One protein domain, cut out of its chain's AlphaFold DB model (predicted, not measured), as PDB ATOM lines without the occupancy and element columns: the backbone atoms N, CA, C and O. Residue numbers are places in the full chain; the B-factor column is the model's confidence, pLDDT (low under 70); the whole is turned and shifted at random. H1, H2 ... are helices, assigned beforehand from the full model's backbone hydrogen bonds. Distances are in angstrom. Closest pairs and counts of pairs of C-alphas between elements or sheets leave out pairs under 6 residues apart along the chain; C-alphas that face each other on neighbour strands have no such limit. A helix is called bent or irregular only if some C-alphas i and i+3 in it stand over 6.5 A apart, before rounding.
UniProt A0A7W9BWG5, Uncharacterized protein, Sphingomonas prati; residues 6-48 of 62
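Overview. This is residues 6 to 48 of the 62 residues of an uncharacterized protein of Sphingomonas prati (UniProt A0A7W9BWG5). One long helix, H3, makes the longest axis of the domain, and a shorter helix, H1, crosses it aslant, packed on H3 residues 31 to 39. The one-turn helix H2 and the loop of residues 20 to 27 join the two, swinging round from the end of H1 to the start of H3. The printed part has 43 residues with three named helices, in the order H1, H2, H3, and no named strand; the class is all helix. The whole is compact, with a radius of gyration of the C-alphas of 10.1 A, yet elongated in outline, its C-alphas spanning 33 by 17 by 15 A.

Arrangement. H3, residues 28 to 47, is the longest helix. H1, residues 6 to 14, touches H3, with 13 pairs of C-alphas within 8 A. The closest C-alphas of the two are those of Ala 9 and Ala 39, 5.1 A apart. H3 touches H1 with residues 31 to 39 alone. The lines of H1 and H3 stand at a steep tilt of 48 degrees, and the two helices run opposite ways; their centres are 8.4 A apart. H2, residues 16 to 19, is close to H1 but not clearly touching it: the closest C-alphas are those of Leu 12 and Gly 18, 6.4 A apart. H2 is also close to H3 but not clearly touching it, with the C-alphas of Gly 18 and Ala 35 closest at 7.9 A. In H1 and H3 every O i to N i+4 pair is within hydrogen-bond range, while H2, with 4 residues, is too short for any such pair, and its one O i to N i+3 pair is not within range.

Along the chain. H3 is 28.6 A long from first to last C-alpha, from Pro 28 at (-131.780, -58.971, 159.248) to Ala 47 at (-140.790, -46.533, 135.063). H1 is 12.7 A long and begins with C-alpha 6 at (-142.699, -49.655, 149.454). H2 is neither bent nor irregular, but only just: C-alphas 16 and 19 are 6.2 A apart.

Size, cuts and confidence. The two C-alphas farthest apart are those of Ala 26 and Arg 48, at 32.7 A, while the first and last printed C-alphas, those of Arg 6 and Arg 48, are 18.1 A apart. The printed part has no cut. The link from H1 to H2 is tight, with 1 residue, and the link from H2 to H3 is short, with 8 residues. The mean pLDDT of the printed part is 75.2; residues 16 to 26, which include H2, are under 70.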
ATOM      1  N   ARG A   6    -142.545 -49.124 148.097       81.12
ATOM      2  CA  ARG A   6    -142.699 -49.655 149.454       81.12
ATOM      3  C   ARG A   6    -143.354 -51.037 149.453       81.12
ATOM      4  O   ARG A   6    -142.869 -51.948 150.122       81.12
ATOM      5  N   ARG A   7    -144.423 -51.204 148.674       82.56
ATOM      6  CA  ARG A   7    -145.132 -52.480 148.555       82.56
ATOM      7  C   ARG A   7    -144.270 -53.540 147.874       82.56
ATOM      8  O   ARG A   7    -144.303 -54.703 148.265       82.56
ATOM      9  N   LEU A   8    -143.452 -53.142 146.899       81.19
ATOM     10  CA  LEU A   8    -142.478 -54.043 146.285       81.19
ATOM     11  C   LEU A   8    -141.404 -54.492 147.288       81.19
ATOM     12  O   LEU A   8    -141.061 -55.671 147.318       81.19
ATOM     13  N   ALA A   9    -140.917 -53.596 148.149       79.88
ATOM     14  CA  ALA A   9    -139.948 -53.937 149.192       79.88
ATOM     15  C   ALA A   9    -140.509 -54.946 150.211       79.88
ATOM     16  O   ALA A   9    -139.797 -55.862 150.626       79.88
ATOM     17  N   GLU A  10    -141.783 -54.812 150.588       83.19
ATOM     18  CA  GLU A  10    -142.483 -55.770 151.458       83.19
ATOM     19  C   GLU A  10    -142.540 -57.163 150.810       83.19
ATOM     20  O   GLU A  10    -142.098 -58.140 151.416       83.19
ATOM     21  N   ILE A  11    -142.942 -57.240 149.536       81.62
ATOM     22  CA  ILE A  11    -142.965 -58.497 148.770       81.62
ATOM     23  C   ILE A  11    -141.564 -59.120 148.683       81.62
ATOM     24  O   ILE A  11    -141.406 -60.323 148.887       81.62
ATOM     25  N   LEU A  12    -140.530 -58.322 148.399       77.69
ATOM     26  CA  LEU A  12    -139.149 -58.809 148.299       77.69
ATOM     27  C   LEU A  12    -138.615 -59.338 149.636       77.69
ATOM     28  O   LEU A  12    -137.836 -60.292 149.646       77.69
ATOM     29  N   ARG A  13    -139.035 -58.744 150.757       76.19
ATOM     30  CA  ARG A  13    -138.631 -59.152 152.108       76.19
ATOM     31  C   ARG A  13    -139.285 -60.462 152.543       76.19
ATOM     32  O   ARG A  13    -138.634 -61.266 153.206       76.19
ATOM     33  N   GLU A  14    -140.552 -60.656 152.192       79.06
ATOM     34  CA  GLU A  14    -141.329 -61.856 152.532       79.06
ATOM     35  C   GLU A  14    -141.087 -63.010 151.554       79.06
ATOM     36  O   GLU A  14    -141.338 -64.174 151.867       79.06
ATOM     37  N   SER A  15    -140.570 -62.701 150.365       70.56
ATOM     38  CA  SER A  15    -140.340 -63.698 149.337       70.56
ATOM     39  C   SER A  15    -139.129 -64.588 149.649       70.56
ATOM     40  O   SER A  15    -138.029 -64.088 149.911       70.56
ATOM     41  N   PRO A  16    -139.248 -65.919 149.470       64.56
ATOM     42  CA  PRO A  16    -138.096 -66.824 149.482       64.56
ATOM     43  C   PRO A  16    -137.099 -66.534 148.340       64.56
ATOM     44  O   PRO A  16    -136.001 -67.091 148.305       64.56
ATOM     45  N   ILE A  17    -137.451 -65.642 147.402       61.56
ATOM     46  CA  ILE A  17    -136.572 -65.153 146.337       61.56
ATOM     47  C   ILE A  17    -135.427 -64.288 146.889       61.56
ATOM     48  O   ILE A  17    -134.404 -64.193 146.220       61.56
ATOM     49  N   GLY A  18    -135.507 -63.743 148.111       57.75
ATOM     50  CA  GLY A  18    -134.384 -63.014 148.721       57.75
ATOM     51  C   GLY A  18    -133.068 -63.811 148.695       57.75
ATOM     52  O   GLY A  18    -132.014 -63.276 148.357       57.75
ATOM     53  N   THR A  19    -133.131 -65.130 148.904       58.59
ATOM     54  CA  THR A  19    -131.976 -66.032 148.758       58.59
ATOM     55  C   THR A  19    -131.484 -66.138 147.306       58.59
ATOM     56  O   THR A  19    -130.281 -66.220 147.075       58.59
ATOM     57  N   ARG A  20    -132.389 -66.100 146.319       55.88
ATOM     58  CA  ARG A  20    -132.073 -66.154 144.876       55.88
ATOM     59  C   ARG A  20    -131.528 -64.832 144.326       55.88
ATOM     60  O   ARG A  20    -130.782 -64.851 143.358       55.88
ATOM     61  N   LEU A  21    -131.864 -63.707 144.957       58.12
ATOM     62  CA  LEU A  21    -131.385 -62.363 144.612       58.12
ATOM     63  C   LEU A  21    -130.071 -61.989 145.317       58.12
ATOM     64  O   LEU A  21    -129.643 -60.841 145.256       58.12
ATOM     65  N   GLY A  22    -129.432 -62.933 146.019       58.84
ATOM     66  CA  GLY A  22    -128.181 -62.676 146.740       58.84
ATOM     67  C   GLY A  22    -128.357 -61.883 148.039       58.84
ATOM     68  O   GLY A  22    -127.370 -61.453 148.632       58.84
ATOM     69  N   MET A  23    -129.587 -61.728 148.544       63.25
ATOM     70  CA  MET A  23    -129.872 -61.130 149.855       63.25
ATOM     71  C   MET A  23    -129.630 -62.151 150.980       63.25
ATOM     72  O   MET A  23    -130.482 -62.399 151.832       63.25
ATOM     73  N   THR A  24    -128.452 -62.774 150.969       64.94
ATOM     74  CA  THR A  24    -128.030 -63.838 151.895       64.94
ATOM     75  C   THR A  24    -127.367 -63.300 153.163       64.94
ATOM     76  O   THR A  24    -126.846 -64.076 153.963       64.94
ATOM     77  N   ALA A  25    -127.386 -61.979 153.380       63.78
ATOM     78  CA  ALA A  25    -126.813 -61.374 154.575       63.78
ATOM     79  C   ALA A  25    -127.463 -61.965 155.840       63.78
ATOM     80  O   ALA A  25    -128.681 -61.893 156.026       63.78
ATOM     81  N   ALA A  26    -126.641 -62.538 156.722       66.12
ATOM     82  CA  ALA A  26    -127.111 -63.113 157.982       66.12
ATOM     83  C   ALA A  26    -127.847 -62.060 158.836       66.12
ATOM     84  O   ALA A  26    -128.886 -62.357 159.431       66.12
ATOM     85  N   ASP A  27    -127.365 -60.810 158.811       78.12
ATOM     86  CA  ASP A  27    -127.973 -59.674 159.508       78.12
ATOM     87  C   ASP A  27    -129.346 -59.292 158.896       78.12
ATOM     88  O   ASP A  27    -129.423 -58.873 157.731       78.12
ATOM     89  N   PRO A  28    -130.442 -59.379 159.676       74.06
ATOM     90  CA  PRO A  28    -131.780 -58.971 159.248       74.06
ATOM     91  C   PRO A  28    -131.884 -57.507 158.791       74.06
ATOM     92  O   PRO A  28    -132.655 -57.205 157.880       74.06
ATOM     93  N   ARG A  29    -131.113 -56.586 159.386       79.69
ATOM     94  CA  ARG A  29    -131.132 -55.158 159.022       79.69
ATOM     95  C   ARG A  29    -130.496 -54.920 157.659       79.69
ATOM     96  O   ARG A  29    -130.994 -54.099 156.889       79.69
ATOM     97  N   LEU A  30    -129.426 -55.651 157.343       77.00
ATOM     98  CA  LEU A  30    -128.794 -55.598 156.023       77.00
ATOM     99  C   LEU A  30    -129.718 -56.174 154.947       77.00
ATOM    100  O   LEU A  30    -129.851 -55.568 153.886       77.00
ATOM    101  N   ARG A  31    -130.428 -57.273 155.239       76.94
ATOM    102  CA  ARG A  31    -131.466 -57.808 154.340       76.94
ATOM    103  C   ARG A  31    -132.586 -56.809 154.079       76.94
ATOM    104  O   ARG A  31    -132.959 -56.625 152.926       76.94
ATOM    105  N   ALA A  32    -133.091 -56.138 155.115       80.31
ATOM    106  CA  ALA A  32    -134.129 -55.123 154.947       80.31
ATOM    107  C   ALA A  32    -133.661 -53.979 154.033       80.31
ATOM    108  O   ALA A  32    -134.343 -53.661 153.064       80.31
ATOM    109  N   ARG A  33    -132.451 -53.445 154.259       80.44
ATOM    110  CA  ARG A  33    -131.879 -52.394 153.399       80.44
ATOM    111  C   ARG A  33    -131.662 -52.846 151.957       80.44
ATOM    112  O   ARG A  33    -131.866 -52.055 151.042       80.44
ATOM    113  N   ALA A  34    -131.240 -54.092 151.745       80.38
ATOM    114  CA  ALA A  34    -131.090 -54.648 150.405       80.38
ATOM    115  C   ALA A  34    -132.445 -54.762 149.683       80.38
ATOM    116  O   ALA A  34    -132.519 -54.454 148.496       80.38
ATOM    117  N   ALA A  35    -133.514 -55.127 150.405       80.12
ATOM    118  CA  ALA A  35    -134.874 -55.179 149.862       80.12
ATOM    119  C   ALA A  35    -135.329 -53.792 149.398       80.12
ATOM    120  O   ALA A  35    -135.806 -53.639 148.276       80.12
ATOM    121  N   ASP A  36    -135.125 -52.785 150.250       82.94
ATOM    122  CA  ASP A  36    -135.529 -51.410 149.974       82.94
ATOM    123  C   ASP A  36    -134.784 -50.858 148.744       82.94
ATOM    124  O   ASP A  36    -135.400 -50.302 147.836       82.94
ATOM    125  N   ARG A  37    -133.465 -51.088 148.660       82.56
ATOM    126  CA  ARG A  37    -132.642 -50.671 147.511       82.56
ATOM    127  C   ARG A  37    -133.032 -51.361 146.212       82.56
ATOM    128  O   ARG A  37    -133.057 -50.720 145.165       82.56
ATOM    129  N   LEU A  38    -133.325 -52.656 146.268       81.62
ATOM    130  CA  LEU A  38    -133.741 -53.392 145.083       81.62
ATOM    131  C   LEU A  38    -135.125 -52.944 144.603       81.62
ATOM    132  O   LEU A  38    -135.333 -52.809 143.400       81.62
ATOM    133  N   ALA A  39    -136.054 -52.677 145.522       84.12
ATOM    134  CA  ALA A  39    -137.373 -52.163 145.173       84.12
ATOM    135  C   ALA A  39    -137.290 -50.785 144.498       84.12
ATOM    136  O   ALA A  39    -137.935 -50.563 143.472       84.12
ATOM    137  N   GLU A  40    -136.464 -49.886 145.037       84.75
ATOM    138  CA  GLU A  40    -136.175 -48.571 144.450       84.75
ATOM    139  C   GLU A  40    -135.594 -48.703 143.032       84.75
ATOM    140  O   GLU A  40    -136.081 -48.073 142.092       84.75
ATOM    141  N   TYR A  41    -134.605 -49.581 142.849       82.94
ATOM    142  CA  TYR A  41    -134.005 -49.840 141.540       82.94
ATOM    143  C   TYR A  41    -135.016 -50.386 140.520       82.94
ATOM    144  O   TYR A  41    -135.137 -49.847 139.423       82.94
ATOM    145  N   LEU A  42    -135.772 -51.427 140.883       81.25
ATOM    146  CA  LEU A  42    -136.729 -52.064 139.974       81.25
ATOM    147  C   LEU A  42    -137.866 -51.124 139.586       81.25
ATOM    148  O   LEU A  42    -138.238 -51.076 138.420       81.25
ATOM    149  N   THR A  43    -138.408 -50.359 140.535       84.06
ATOM    150  CA  THR A  43    -139.456 -49.379 140.214       84.06
ATOM    151  C   THR A  43    -138.940 -48.266 139.309       84.06
ATOM    152  O   THR A  43    -139.652 -47.858 138.397       84.06
ATOM    153  N   THR A  44    -137.690 -47.833 139.489       82.56
ATOM    154  CA  THR A  44    -137.046 -46.856 138.599       82.56
ATOM    155  C   THR A  44    -136.860 -47.404 137.184       82.56
ATOM    156  O   THR A  44    -137.186 -46.724 136.215       82.56
ATOM    157  N   GLU A  45    -136.358 -48.631 137.048       79.69
ATOM    158  CA  GLU A  45    -136.140 -49.247 135.734       79.69
ATOM    159  C   GLU A  45    -137.457 -49.578 135.025       79.69
ATOM    160  O   GLU A  45    -137.555 -49.374 133.823       79.69
ATOM    161  N   LEU A  46    -138.494 -50.004 135.751       79.25
ATOM    162  CA  LEU A  46    -139.824 -50.248 135.178       79.25
ATOM    163  C   LEU A  46    -140.552 -48.962 134.773       79.25
ATOM    164  O   LEU A  46    -141.396 -48.992 133.884       79.25
ATOM    165  N   ALA A  47    -140.260 -47.842 135.436       79.94
ATOM    166  CA  ALA A  47    -140.790 -46.533 135.063       79.94
ATOM    167  C   ALA A  47    -140.017 -45.894 133.899       79.94
ATOM    168  O   ALA A  47    -140.465 -44.887 133.342       79.94
ATOM    169  N   ARG A  48    -138.851 -46.442 133.527       76.50
ATOM    170  CA  ARG A  48    -138.117 -45.977 132.353       76.50
ATOM    171  C   ARG A  48    -138.965 -46.303 131.115       76.50
ATOM    172  O   ARG A  48    -139.397 -47.444 130.974       76.50
TER     173      ARG A  48